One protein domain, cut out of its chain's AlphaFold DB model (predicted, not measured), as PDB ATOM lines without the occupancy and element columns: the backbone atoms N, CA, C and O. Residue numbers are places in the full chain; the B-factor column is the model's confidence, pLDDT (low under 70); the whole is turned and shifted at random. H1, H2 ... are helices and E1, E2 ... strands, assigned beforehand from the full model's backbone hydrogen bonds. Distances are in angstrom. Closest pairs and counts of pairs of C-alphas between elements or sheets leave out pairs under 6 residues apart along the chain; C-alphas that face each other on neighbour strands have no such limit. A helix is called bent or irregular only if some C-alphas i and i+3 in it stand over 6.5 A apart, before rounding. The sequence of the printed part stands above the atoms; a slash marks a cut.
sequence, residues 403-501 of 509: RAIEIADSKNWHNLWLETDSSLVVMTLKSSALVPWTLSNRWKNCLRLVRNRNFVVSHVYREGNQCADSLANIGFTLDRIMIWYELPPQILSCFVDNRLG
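This is residues 403 to 501 of the 509 residues of an uncharacterized protein of Trifolium subterraneum (UniProt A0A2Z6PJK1). Two lobes set end to end: the first is a small ribbon of two parallel strands, E1 and E2, with the helices H1, H2 and H3 gathered near it, and the second is a helical hairpin of H4 and H5, from which the loop of residues 475 to 486 sticks out. The link from E2 to H4 joins the lobes, and the longest axis runs from H3 in one to H5 in the other. The printed part has 99 residues with five named helices and two named strands in the order H1 E1 H2 H3 E2 H4 H5; the class is mostly helix. It is only just compact, close to loose, with a radius of gyration of the C-alphas of 15.0 A, and the C-alphas span 38 by 28 by 26 A.

E1, residues 415 to 420, is 16.5 A long and begins with C-alpha 415 at (140.788, 163.008, 173.667). E2, residues 454 to 459, is 17.0 A long. H1 covers residues 403 to 410, with C-alpha 403 at (143.526, 175.677, 164.021), and H2 covers residues 423 to 430. H3, residues 437 to 450, is the longest helix at 20.0 A; it is irregular, with C-alphas 438 and 441 7.3 A apart. H4, residues 466 to 475, measures 14.0 A. H5, residues 489 to 499, measures 15.4 A, ends with C-alpha 499 at (123.214, 167.849, 174.432), and is irregular, with C-alphas 490 and 493 7.5 A apart.

E1 and E2 are parallel neighbours, their directions 15 degrees apart; N 416 and O 454 are within hydrogen-bond range at 2.8 A, as are N 456 and O 416 at 2.9 A. E1, H2, H3 and E2 form a strand-helix-strand unit, two parallel neighbour strands with helices between them along the chain, and its crossover is right-handed. The closest C-alphas of H2 and E2 are those of Ser 423 and His 459, 6.0 A apart. The closest C-alphas of H1 and E1, Ala 408 and Leu 416, are 7.7 A apart. H1 touches H3, which meets it with residues 446 to 450 alone; the closest C-alphas, Ile 405 and Cys 446, are 6.2 A apart, and the helices run the same way at a steep tilt of 39 degrees. H2 and H3 are apart. H4 and H5 form a helical hairpin: they touch, the closest C-alphas being Cys 467 and Cys 494 at 5.9 A, and run opposite ways at a shallow tilt of 20 degrees. H5 is apart from H1, E1, H2, H3 and E2. Every O i to N i+4 pair is within hydrogen-bond range in H1 and H4; the figures are 3 of 4 in H2, 8 of 10 in H3 and 5 of 7 in H5.

The two C-alphas farthest apart, those of Trp 437 and Leu 500, are 40.5 A apart. The printed part has no cut. The link from H4 to H5, 13 residues, is long, and residues 475 to 486, of which 475 belongs to H4, stand free. Mean pLDDT of the printed part is 72.1, with 38 residues under 70, among them residues 430 to 441 and 460 to 469.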
ATOM      1  N   ARG A 403     143.444 174.802 162.853       74.88
ATOM      2  CA  ARG A 403     143.526 175.677 164.021       74.88
ATOM      3  C   ARG A 403     142.988 175.007 165.286       74.88
ATOM      4  O   ARG A 403     143.603 175.151 166.339       74.88
ATOM      5  N   ALA A 404     141.884 174.269 165.185       77.12
ATOM      6  CA  ALA A 404     141.333 173.505 166.302       77.12
ATOM      7  C   ALA A 404     142.337 172.461 166.822       77.12
ATOM      8  O   ALA A 404     142.559 172.367 168.029       77.12
ATOM      9  N   ILE A 405     143.008 171.745 165.912       82.75
ATOM     10  CA  ILE A 405     144.050 170.767 166.252       82.75
ATOM     11  C   ILE A 405     145.244 171.436 166.951       82.75
ATOM     12  O   ILE A 405     145.703 170.948 167.979       82.75
ATOM     13  N   GLU A 406     145.733 172.565 166.435       82.12
ATOM     14  CA  GLU A 406     146.841 173.318 167.044       82.12
ATOM     15  C   GLU A 406     146.499 173.828 168.455       82.12
ATOM     16  O   GLU A 406     147.342 173.801 169.352       82.12
ATOM     17  N   ILE A 407     145.259 174.281 168.677       77.62
ATOM     18  CA  ILE A 407     144.800 174.730 170.000       77.62
ATOM     19  C   ILE A 407     144.740 173.548 170.968       77.62
ATOM     20  O   ILE A 407     145.290 173.633 172.067       77.62
ATOM     21  N   ALA A 408     144.126 172.441 170.551       81.56
ATOM     22  CA  ALA A 408     144.082 171.210 171.333       81.56
ATOM     23  C   ALA A 408     145.486 170.703 171.698       81.56
ATOM     24  O   ALA A 408     145.708 170.206 172.807       81.56
ATOM     25  N   ASP A 409     146.446 170.855 170.785       82.31
ATOM     26  CA  ASP A 409     147.844 170.537 171.033       82.31
ATOM     27  C   ASP A 409     148.452 171.435 172.110       82.31
ATOM     28  O   ASP A 409     148.896 170.922 173.135       82.31
ATOM     29  N   SER A 410     148.326 172.758 171.953       81.88
ATOM     30  CA  SER A 410     148.819 173.750 172.921       81.88
ATOM     31  C   SER A 410     148.229 173.611 174.332       81.88
ATOM     32  O   SER A 410     148.821 174.078 175.302       81.88
ATOM     33  N   LYS A 411     147.056 172.980 174.452       80.06
ATOM     34  CA  LYS A 411     146.339 172.749 175.714       80.06
ATOM     35  C   LYS A 411     146.491 171.321 176.253       80.06
ATOM     36  O   LYS A 411     145.863 171.000 177.257       80.06
ATOM     37  N   ASN A 412     147.305 170.475 175.614       82.50
ATOM     38  CA  ASN A 412     147.514 169.070 175.989       82.50
ATOM     39  C   ASN A 412     146.214 168.241 176.078       82.50
ATOM     40  O   ASN A 412     146.059 167.379 176.938       82.50
ATOM     41  N   TRP A 413     145.254 168.476 175.180       83.00
ATOM     42  CA  TRP A 413     144.019 167.687 175.129       83.00
ATOM     43  C   TRP A 413     144.216 166.362 174.386       83.00
ATOM     44  O   TRP A 413     144.439 166.339 173.174       83.00
ATOM     45  N   HIS A 414     144.121 165.242 175.102       78.88
ATOM     46  CA  HIS A 414     144.434 163.913 174.558       78.88
ATOM     47  C   HIS A 414     143.252 163.194 173.890       78.88
ATOM     48  O   HIS A 414     143.478 162.348 173.026       78.88
ATOM     49  N   ASN A 415     142.016 163.548 174.253       81.56
ATOM     50  CA  ASN A 415     140.788 163.008 173.667       81.56
ATOM     51  C   ASN A 415     140.108 164.104 172.853       81.56
ATOM     52  O   ASN A 415     139.638 165.094 173.411       81.56
ATOM     53  N   LEU A 416     140.089 163.937 171.537       80.44
ATOM     54  CA  LEU A 416     139.621 164.941 170.598       80.44
ATOM     55  C   LEU A 416     138.541 164.348 169.711       80.44
ATOM     56  O   LEU A 416     138.777 163.392 168.976       80.44
ATOM     57  N   TRP A 417     137.370 164.967 169.751       81.88
ATOM     58  CA  TRP A 417     136.298 164.684 168.819       81.88
ATOM     59  C   TRP A 417     136.071 165.921 167.956       81.88
ATOM     60  O   TRP A 417     135.678 166.974 168.451       81.88
ATOM     61  N   LEU A 418     136.399 165.802 166.672       79.56
ATOM     62  CA  LEU A 418     136.171 166.836 165.678       79.56
ATOM     63  C   LEU A 418     134.873 166.541 164.929       79.56
ATOM     64  O   LEU A 418     134.808 165.605 164.131       79.56
ATOM     65  N   GLU A 419     133.866 167.373 165.144       77.81
ATOM     66  CA  GLU A 419     132.622 167.329 164.379       77.81
ATOM     67  C   GLU A 419     132.628 168.447 163.337       77.81
ATOM     68  O   GLU A 419     132.960 169.593 163.641       77.81
ATOM     69  N   THR A 420     132.310 168.116 162.087       73.12
ATOM     70  CA  THR A 420     132.241 169.091 160.990       73.12
ATOM     71  C   THR A 420     131.068 168.776 160.073       73.12
ATOM     72  O   THR A 420     130.798 167.615 159.764       73.12
ATOM     73  N   ASP A 421     130.385 169.815 159.608       69.50
ATOM     74  CA  ASP A 421     129.362 169.739 158.560       69.50
ATOM     75  C   ASP A 421     129.962 169.690 157.146       69.50
ATOM     76  O   ASP A 421     129.268 169.516 156.143       69.50
ATOM     77  N   SER A 422     131.290 169.760 157.045       71.12
ATOM     78  CA  SER A 422     132.013 169.594 155.798       71.12
ATOM     79  C   SER A 422     132.408 168.136 155.582       71.12
ATOM     80  O   SER A 422     133.496 167.684 155.957       71.12
ATOM     81  N   SER A 423     131.559 167.392 154.866       67.44
ATOM     82  CA  SER A 423     131.867 166.021 154.416       67.44
ATOM     83  C   SER A 423     133.219 165.910 153.690       67.44
ATOM     84  O   SER A 423     133.907 164.891 153.788       67.44
ATOM     85  N   LEU A 424     133.654 166.979 153.014       64.06
ATOM     86  CA  LEU A 424     134.951 167.057 152.346       64.06
ATOM     87  C   LEU A 424     136.128 167.087 153.325       64.06
ATOM     88  O   LEU A 424     137.142 166.448 153.049       64.06
ATOM     89  N   VAL A 425     136.022 167.781 154.459       71.31
ATOM     90  CA  VAL A 425     137.084 167.770 155.480       71.31
ATOM     91  C   VAL A 425     137.211 166.380 156.101       71.31
ATOM     92  O   VAL A 425     138.326 165.864 156.218       71.31
ATOM     93  N   VAL A 426     136.083 165.710 156.361       74.00
ATOM     94  CA  VAL A 426     136.066 164.309 156.820       74.00
ATOM     95  C   VAL A 426     136.741 163.380 155.802       74.00
ATOM     96  O   VAL A 426     137.557 162.532 156.164       74.00
ATOM     97  N   MET A 427     136.466 163.554 154.503       65.62
ATOM     98  CA  MET A 427     137.141 162.790 153.443       65.62
ATOM     99  C   MET A 427     138.636 163.120 153.329       65.62
ATOM    100  O   MET A 427     139.438 162.231 153.039       65.62
ATOM    101  N   THR A 428     139.034 164.366 153.587       72.75
ATOM    102  CA  THR A 428     140.432 164.824 153.504       72.75
ATOM    103  C   THR A 428     141.316 164.189 154.584       72.75
ATOM    104  O   THR A 428     142.501 163.934 154.358       72.75
ATOM    105  N   LEU A 429     140.735 163.842 155.733       70.56
ATOM    106  CA  LEU A 429     141.406 163.068 156.781       70.56
ATOM    107  C   LEU A 429     141.645 161.605 156.382       70.56
ATOM    108  O   LEU A 429     142.645 161.021 156.789       70.56
ATOM    109  N   LYS A 430     140.779 161.032 155.535       68.50
ATOM    110  CA  LYS A 430     140.962 159.686 154.962       68.50
ATOM    111  C   LYS A 430     141.922 159.682 153.768       68.50
ATOM    112  O   LYS A 430     142.580 158.679 153.513       68.50
ATOM    113  N   SER A 431     142.009 160.792 153.031       65.44
ATOM    114  CA  SER A 431     142.903 160.949 151.882       65.44
ATOM    115  C   SER A 431     143.478 162.363 151.811       65.44
ATOM    116  O   SER A 431     142.821 163.311 151.378       65.44
ATOM    117  N   SER A 432     144.761 162.497 152.163       61.69
ATOM    118  CA  SER A 432     145.471 163.787 152.143       61.69
ATOM    119  C   SER A 432     145.716 164.351 150.734       61.69
ATOM    120  O   SER A 432     146.228 165.460 150.606       61.69
ATOM    121  N   ALA A 433     145.343 163.624 149.672       56.50
ATOM    122  CA  ALA A 433     145.453 164.080 148.284       56.50
ATOM    123  C   ALA A 433     144.513 165.256 147.949       56.50
ATOM    124  O   ALA A 433     144.690 165.919 146.929       56.50
ATOM    125  N   LEU A 434     143.514 165.504 148.802       56.75
ATOM    126  CA  LEU A 434     142.542 166.587 148.651       56.75
ATOM    127  C   LEU A 434     143.001 167.907 149.294       56.75
ATOM    128  O   LEU A 434     142.377 168.938 149.053       56.75
ATOM    129  N   VAL A 435     144.084 167.896 150.084       60.94
ATOM    130  CA  VAL A 435     144.615 169.094 150.751       60.94
ATOM    131  C   VAL A 435     145.368 169.956 149.734       60.94
ATOM    132  O   VAL A 435     146.327 169.473 149.127       60.94
ATOM    133  N   PRO A 436     145.011 171.239 149.571       56.12
ATOM    134  CA  PRO A 436     145.750 172.154 148.707       56.12
ATOM    135  C   PRO A 436     147.214 172.286 149.140       56.12
ATOM    136  O   PRO A 436     147.507 172.370 150.334       56.12
ATOM    137  N   TRP A 437     148.144 172.338 148.180       49.44
ATOM    138  CA  TRP A 437     149.589 172.321 148.463       49.44
ATOM    139  C   TRP A 437     150.029 173.392 149.475       49.44
ATOM    140  O   TRP A 437     150.826 173.109 150.369       49.44
ATOM    141  N   THR A 438     149.452 174.595 149.394       46.88
ATOM    142  CA  THR A 438     149.709 175.716 150.320       46.88
ATOM    143  C   THR A 438     149.491 175.369 151.786       46.88
ATOM    144  O   THR A 438     150.181 175.896 152.655       46.88
ATOM    145  N   LEU A 439     148.541 174.480 152.064       61.06
ATOM    146  CA  LEU A 439     148.188 174.033 153.405       61.06
ATOM    147  C   LEU A 439     148.763 172.647 153.715       61.06
ATOM    148  O   LEU A 439     148.691 172.211 154.855       61.06
ATOM    149  N   SER A 440     149.378 171.963 152.743       66.50
ATOM    150  CA  SER A 440     149.836 170.573 152.878       66.50
ATOM    151  C   SER A 440     150.865 170.394 153.995       66.50
ATOM    152  O   SER A 440     150.780 169.438 154.763       66.50
ATOM    153  N   ASN A 441     151.806 171.332 154.143       68.81
ATOM    154  CA  ASN A 441     152.802 171.272 155.217       68.81
ATOM    155  C   ASN A 441     152.163 171.476 156.595       68.81
ATOM    156  O   ASN A 441     152.400 170.687 157.508       68.81
ATOM    157  N   ARG A 442     151.297 172.486 156.724       74.19
ATOM    158  CA  ARG A 442     150.556 172.759 157.962       74.19
ATOM    159  C   ARG A 442     149.639 171.592 158.334       74.19
ATOM    160  O   ARG A 442     149.630 171.166 159.483       74.19
ATOM    161  N   TRP A 443     148.957 171.014 157.351       80.69
ATOM    162  CA  TRP A 443     148.088 169.853 157.515       80.69
ATOM    163  C   TRP A 443     148.856 168.612 157.964       80.69
ATOM    164  O   TRP A 443     148.462 167.954 158.922       80.69
ATOM    165  N   LYS A 444     149.996 168.307 157.330       81.25
ATOM    166  CA  LYS A 444     150.872 167.199 157.749       81.25
ATOM    167  C   LYS A 444     151.388 167.389 159.172       81.25
ATOM    168  O   LYS A 444     151.476 166.411 159.908       81.25
ATOM    169  N   ASN A 445     151.705 168.622 159.562       82.56
ATOM    170  CA  ASN A 445     152.083 168.931 160.937       82.56
ATOM    171  C   ASN A 445     150.911 168.675 161.889       82.56
ATOM    172  O   ASN A 445     151.088 167.929 162.842       82.56
ATOM    173  N   CYS A 446     149.708 169.164 161.581       83.69
ATOM    174  CA  CYS A 446     148.507 168.894 162.378       83.69
ATOM    175  C   CYS A 446     148.240 167.387 162.532       83.69
ATOM    176  O   CYS A 446     148.015 166.918 163.642       83.69
ATOM    177  N   LEU A 447     148.358 166.606 161.450       84.75
ATOM    178  CA  LEU A 447     148.218 165.147 161.495       84.75
ATOM    179  C   LEU A 447     149.263 164.469 162.391       84.75
ATOM    180  O   LEU A 447     148.958 163.465 163.030       84.75
ATOM    181  N   ARG A 448     150.490 165.002 162.463       85.56
ATOM    182  CA  ARG A 448     151.510 164.508 163.402       85.56
ATOM    183  C   ARG A 448     151.119 164.785 164.853       85.56
ATOM    184  O   ARG A 448     151.323 163.902 165.679       85.56
ATOM    185  N   LEU A 449     150.528 165.946 165.144       82.94
ATOM    186  CA  LEU A 449     150.083 166.316 166.496       82.94
ATOM    187  C   LEU A 449     148.968 165.392 167.016       82.94
ATOM    188  O   LEU A 449     148.952 165.045 168.195       82.94
ATOM    189  N   VAL A 450     148.066 164.939 166.135       82.12
ATOM    190  CA  VAL A 450     146.961 164.035 166.511       82.12
ATOM    191  C   VAL A 450     147.301 162.545 166.423       82.12
ATOM    192  O   VAL A 450     146.525 161.728 166.904       82.12
ATOM    193  N   ARG A 451     148.458 162.158 165.863       80.12
ATOM    194  CA  ARG A 451     148.818 160.745 165.614       80.12
ATOM    195  C   ARG A 451     148.883 159.883 166.881       80.12
ATOM    196  O   ARG A 451     148.606 158.692 166.807       80.12
ATOM    197  N   ASN A 452     149.235 160.488 168.015       70.94
ATOM    198  CA  ASN A 452     149.345 159.817 169.316       70.94
ATOM    199  C   ASN A 452     148.188 160.188 170.267       70.94
ATOM    200  O   ASN A 452     148.296 159.994 171.475       70.94
ATOM    201  N   ARG A 453     147.107 160.776 169.739       78.56
ATOM    202  CA  ARG A 453     145.933 161.217 170.501       78.56
ATOM    203  C   ARG A 453     144.721 160.385 170.094       78.56
ATOM    204  O   ARG A 453     144.655 159.884 168.972       78.56
ATOM    205  N   ASN A 454     143.747 160.251 170.989       80.19
ATOM    206  CA  ASN A 454     142.474 159.630 170.651       80.19
ATOM    207  C   ASN A 454     141.647 160.641 169.847       80.19
ATOM    208  O   ASN A 454     140.993 161.510 170.422       80.19
ATOM    209  N   PHE A 455     141.775 160.586 168.522       82.69
ATOM    210  CA  PHE A 455     141.186 161.545 167.595       82.69
ATOM    211  C   PHE A 455     140.081 160.889 166.766       82.69
ATOM    212  O   PHE A 455     140.344 160.024 165.929       82.69
ATOM    213  N   VAL A 456     138.843 161.327 166.988       80.38
ATOM    214  CA  VAL A 456     137.652 160.877 166.263       80.38
ATOM    215  C   VAL A 456     137.127 162.025 165.420       80.38
ATOM    216  O   VAL A 456     137.076 163.164 165.880       80.38
ATOM    217  N   VAL A 457     136.717 161.725 164.186       77.81
ATOM    218  CA  VAL A 457     136.074 162.707 163.308       77.81
ATOM    219  C   VAL A 457     134.741 162.177 162.814       77.81
ATOM    220  O   VAL A 457     134.686 161.099 162.218       77.81
ATOM    221  N   SER A 458     133.684 162.951 163.032       76.19
ATOM    222  CA  SER A 458     132.329 162.674 162.555       76.19
ATOM    223  C   SER A 458     131.848 163.790 161.631       76.19
ATOM    224  O   SER A 458     132.272 164.944 161.713       76.19
ATOM    225  N   HIS A 459     130.957 163.413 160.717       74.38
ATOM    226  CA  HIS A 459     130.166 164.373 159.969       74.38
ATOM    227  C   HIS A 459     128.890 164.679 160.755       74.38
ATOM    228  O   HIS A 459     128.211 163.738 161.169       74.38
ATOM    229  N   VAL A 460     128.540 165.956 160.899       69.25
ATOM    230  CA  VAL A 460     127.257 166.390 161.469       69.25
ATOM    231  C   VAL A 460     126.450 167.118 160.400       69.25
ATOM    232  O   VAL A 460     127.000 167.882 159.618       69.25
ATOM    233  N   TYR A 461     125.147 166.866 160.321       60.16
ATOM    234  CA  TYR A 461     124.297 167.647 159.425       60.16
ATOM    235  C   TYR A 461     124.205 169.087 159.922       60.16
ATOM    236  O   TYR A 461     124.238 169.343 161.128       60.16
ATOM    237  N   ARG A 462     124.082 170.035 158.996       58.09
ATOM    238  CA  ARG A 462     124.087 171.466 159.308       58.09
ATOM    239  C   ARG A 462     122.999 171.849 160.315       58.09
ATOM    240  O   ARG A 462     123.223 172.694 161.172       58.09
ATOM    241  N   GLU A 463     121.855 171.168 160.276       59.12
ATOM    242  CA  GLU A 463     120.746 171.333 161.218       59.12
ATOM    243  C   GLU A 463     121.127 170.986 162.666       59.12
ATOM    244  O   GLU A 463     120.543 171.554 163.586       59.12
ATOM    245  N   GLY A 464     122.115 170.108 162.871       58.88
ATOM    246  CA  GLY A 464     122.673 169.756 164.180       58.88
ATOM    247  C   GLY A 464     123.837 170.651 164.628       58.88
ATOM    248  O   GLY A 464     124.211 170.636 165.801       58.88
ATOM    249  N   ASN A 465     124.387 171.485 163.737       66.00
ATOM    250  CA  ASN A 465     125.565 172.322 163.995       66.00
ATOM    251  C   ASN A 465     125.223 173.725 164.557       66.00
ATOM    252  O   ASN A 465     125.956 174.697 164.372       66.00
ATOM    253  N   GLN A 466     124.095 173.854 165.263       67.88
ATOM    254  CA  GLN A 466     123.516 175.149 165.667       67.88
ATOM    255  C   GLN A 466     124.384 175.940 166.644       67.88
ATOM    256  O   GLN A 466     124.410 177.172 166.609       67.88
ATOM    257  N   CYS A 467     125.116 175.234 167.505       69.50
ATOM    258  CA  CYS A 467     126.056 175.854 168.433       69.50
ATOM    259  C   CYS A 467     127.229 176.503 167.691       69.50
ATOM    260  O   CYS A 467     127.603 177.629 168.013       69.50
ATOM    261  N   ALA A 468     127.785 175.825 166.679       68.31
ATOM    262  CA  ALA A 468     128.883 176.367 165.884       68.31
ATOM    263  C   ALA A 468     128.416 177.531 165.001       68.31
ATOM    264  O   ALA A 468     129.110 178.543 164.932       68.31
ATOM    265  N   ASP A 469     127.222 177.439 164.405       68.19
ATOM    266  CA  ASP A 469     126.622 178.535 163.631       68.19
ATOM    267  C   ASP A 469     126.377 179.778 164.505       68.19
ATOM    268  O   ASP A 469     126.689 180.905 164.110       68.19
ATOM    269  N   SER A 470     125.869 179.588 165.726       71.12
ATOM    270  CA  SER A 470     125.647 180.684 166.679       71.12
ATOM    271  C   SER A 470     126.966 181.323 167.120       71.12
ATOM    272  O   SER A 470     127.085 182.549 167.128       71.12
ATOM    273  N   LEU A 471     127.991 180.513 167.402       70.75
ATOM    274  CA  LEU A 471     129.343 180.987 167.714       70.75
ATOM    275  C   LEU A 471     129.997 181.728 166.542       70.75
ATOM    276  O   LEU A 471     130.636 182.756 166.755       70.75
ATOM    277  N   ALA A 472     129.823 181.245 165.311       68.56
ATOM    278  CA  ALA A 472     130.342 181.899 164.113       68.56
ATOM    279  C   ALA A 472     129.688 183.274 163.899       68.56
ATOM    280  O   ALA A 472     130.390 184.242 163.610       68.56
ATOM    281  N   ASN A 473     128.371 183.382 164.112       70.38
ATOM    282  CA  ASN A 473     127.640 184.652 164.045       70.38
ATOM    283  C   ASN A 473     128.100 185.652 165.116       70.38
ATOM    284  O   ASN A 473     128.281 186.826 164.803       70.38
ATOM    285  N   ILE A 474     128.359 185.195 166.347       73.44
ATOM    286  CA  ILE A 474     128.961 186.033 167.399       73.44
ATOM    287  C   ILE A 474     130.385 186.447 166.999       73.44
ATOM    288  O   ILE A 474     130.780 187.590 167.195       73.44
ATOM    289  N   GLY A 475     131.154 185.551 166.380       69.38
ATOM    290  CA  GLY A 475     132.493 185.849 165.874       69.38
ATOM    291  C   GLY A 475     132.539 187.026 164.894       69.38
ATOM    292  O   GLY A 475     133.503 187.786 164.915       69.38
ATOM    293  N   PHE A 476     131.492 187.232 164.085       68.31
ATOM    294  CA  PHE A 476     131.402 188.379 163.169       68.31
ATOM    295  C   PHE A 476     131.258 189.728 163.880       68.31
ATOM    296  O   PHE A 476     131.584 190.753 163.286       68.31
ATOM    297  N   THR A 477     130.770 189.742 165.121       71.38
ATOM    298  CA  THR A 477     130.580 190.970 165.905       71.38
ATOM    299  C   THR A 477     131.770 191.291 166.808       71.38
ATOM    300  O   THR A 477     131.721 192.264 167.554       71.38
ATOM    301  N   LEU A 478     132.824 190.467 166.789       74.31
ATOM    302  CA  LEU A 478     133.995 190.620 167.648       74.31
ATOM    303  C   LEU A 478     135.171 191.226 166.875       74.31
ATOM    304  O   LEU A 478     135.614 190.683 165.866       74.31
ATOM    305  N   ASP A 479     135.749 192.302 167.409       64.19
ATOM    306  CA  ASP A 479     136.897 192.989 166.794       64.19
ATOM    307  C   ASP A 479     138.231 192.245 166.975       64.19
ATOM    308  O   ASP A 479     139.253 192.604 166.384       64.19
ATOM    309  N   ARG A 480     138.261 191.217 167.834       65.25
ATOM    310  CA  ARG A 480     139.448 190.410 168.139       65.25
ATOM    311  C   ARG A 480     139.066 188.957 168.389       65.25
ATOM    312  O   ARG A 480     137.952 188.647 168.797       65.25
ATOM    313  N   ILE A 481     140.034 188.065 168.189       67.94
ATOM    314  CA  ILE A 481     139.882 186.637 168.485       67.94
ATOM    315  C   ILE A 481     139.686 186.466 169.993       67.94
ATOM    316  O   ILE A 481     140.575 186.800 170.778       67.94
ATOM    317  N   MET A 482     138.542 185.911 170.382       66.75
ATOM    318  CA  MET A 482     138.232 185.565 171.764       66.75
ATOM    319  C   MET A 482     138.213 184.050 171.951       66.75
ATOM    320  O   MET A 482     137.804 183.304 171.063       66.75
ATOM    321  N   ILE A 483     138.673 183.602 173.117       66.44
ATOM    322  CA  ILE A 483     138.632 182.201 173.536       66.44
ATOM    323  C   ILE A 483     137.773 182.146 174.792       66.44
ATOM    324  O   ILE A 483     138.098 182.793 175.787       66.44
ATOM    325  N   TRP A 484     136.692 181.376 174.739       70.81
ATOM    326  CA  TRP A 484     135.811 181.153 175.878       70.81
ATOM    327  C   TRP A 484     136.142 179.822 176.548       70.81
ATOM    328  O   TRP A 484     136.264 178.799 175.876       70.81
ATOM    329  N   TYR A 485     136.307 179.852 177.870       65.62
ATOM    330  CA  TYR A 485     136.531 178.661 178.703       65.62
ATOM    331  C   TYR A 485     135.252 178.185 179.399       65.62
ATOM    332  O   TYR A 485     135.181 177.046 179.848       65.62
ATOM    333  N   GLU A 486     134.240 179.046 179.434       72.62
ATOM    334  CA  GLU A 486     132.887 178.740 179.874       72.62
ATOM    335  C   GLU A 486     131.926 178.976 178.714       72.62
ATOM    336  O   GLU A 486     132.216 179.755 177.803       72.62
ATOM    337  N   LEU A 487     130.793 178.280 178.732       72.56
ATOM    338  CA  LEU A 487     129.816 178.371 177.662       72.56
ATOM    339  C   LEU A 487     129.225 179.794 177.610       72.56
ATOM    340  O   LEU A 487     128.632 180.228 178.601       72.56
ATOM    341  N   PRO A 488     129.343 180.523 176.482       78.88
ATOM    342  CA  PRO A 488     128.740 181.840 176.349       78.88
ATOM    343  C   PRO A 488     127.230 181.784 176.636       78.88
ATOM    344  O   PRO A 488     126.546 180.912 176.087       78.88
ATOM    345  N   PRO A 489     126.677 182.714 177.438       75.69
ATOM    346  CA  PRO A 489     125.255 182.714 177.786       75.69
ATOM    347  C   PRO A 489     124.333 182.683 176.561       75.69
ATOM    348  O   PRO A 489     123.264 182.080 176.593       75.69
ATOM    349  N   GLN A 490     124.777 183.288 175.456       75.94
ATOM    350  CA  GLN A 490     124.046 183.387 174.194       75.94
ATOM    351  C   GLN A 490     123.854 182.040 173.485       75.94
ATOM    352  O   GLN A 490     122.950 181.924 172.663       75.94
ATOM    353  N   ILE A 491     124.684 181.032 173.783       77.31
ATOM    354  CA  ILE A 491     124.599 179.697 173.169       77.31
ATOM    355  C   ILE A 491     124.140 178.616 174.157       77.31
ATOM    356  O   ILE A 491     124.098 177.437 173.812       77.31
ATOM    357  N   LEU A 492     123.800 178.996 175.395       78.44
ATOM    358  CA  LEU A 492     123.415 178.058 176.450       78.44
ATOM    359  C   LEU A 492     122.177 177.240 176.072       78.44
ATOM    360  O   LEU A 492     122.168 176.027 176.267       78.44
ATOM    361  N   SER A 493     121.166 177.878 175.480       75.19
ATOM    362  CA  SER A 493     119.934 177.209 175.047       75.19
ATOM    363  C   SER A 493     120.199 176.174 173.952       75.19
ATOM    364  O   SER A 493     119.886 174.999 174.136       75.19
ATOM    365  N   CYS A 494     120.862 176.568 172.860       72.81
ATOM    366  CA  CYS A 494     121.153 175.653 171.754       72.81
ATOM    367  C   CYS A 494     122.115 174.527 172.161       72.81
ATOM    368  O   CYS A 494     121.989 173.408 171.673       72.81
ATOM    369  N   PHE A 495     123.049 174.786 173.082       73.75
ATOM    370  CA  PHE A 495     123.952 173.762 173.612       73.75
ATOM    371  C   PHE A 495     123.220 172.725 174.462       73.75
ATOM    372  O   PHE A 495     123.473 171.529 174.320       73.75
ATOM    373  N   VAL A 496     122.303 173.162 175.331       75.81
ATOM    374  CA  VAL A 496     121.479 172.257 176.144       75.81
ATOM    375  C   VAL A 496     120.567 171.415 175.253       75.81
ATOM    376  O   VAL A 496     120.481 170.204 175.455       75.81
ATOM    377  N   ASP A 497     119.946 172.016 174.240       71.19
ATOM    378  CA  ASP A 497     119.072 171.294 173.312       71.19
ATOM    379  C   ASP A 497     119.847 170.273 172.461       71.19
ATOM    380  O   ASP A 497     119.415 169.120 172.365       71.19
ATOM    381  N   ASN A 498     121.039 170.630 171.959       67.25
ATOM    382  CA  ASN A 498     121.942 169.695 171.277       67.25
ATOM    383  C   ASN A 498     122.391 168.551 172.200       67.25
ATOM    384  O   ASN A 498     122.363 167.387 171.803       67.25
ATOM    385  N   ARG A 499     122.771 168.855 173.449       65.50
ATOM    386  CA  ARG A 499     123.214 167.849 174.432       65.50
ATOM    387  C   ARG A 499     122.106 166.859 174.800       65.50
ATOM    388  O   ARG A 499     122.403 165.707 175.101       65.50
ATOM    389  N   LEU A 500     120.851 167.303 174.791       70.75
ATOM    390  CA  LEU A 500     119.678 166.469 175.064       70.75
ATOM    391  C   LEU A 500     119.136 165.761 173.810       70.75
ATOM    392  O   LEU A 500     118.135 165.056 173.911       70.75
ATOM    393  N   GLY A 501     119.768 165.943 172.644       57.34
ATOM    394  CA  GLY A 501     119.338 165.339 171.381       57.34
ATOM    395  C   GLY A 501     117.955 165.806 170.922       57.34
ATOM    396  O   GLY A 501     117.258 165.070 170.220       57.34
TER     397      GLY A 501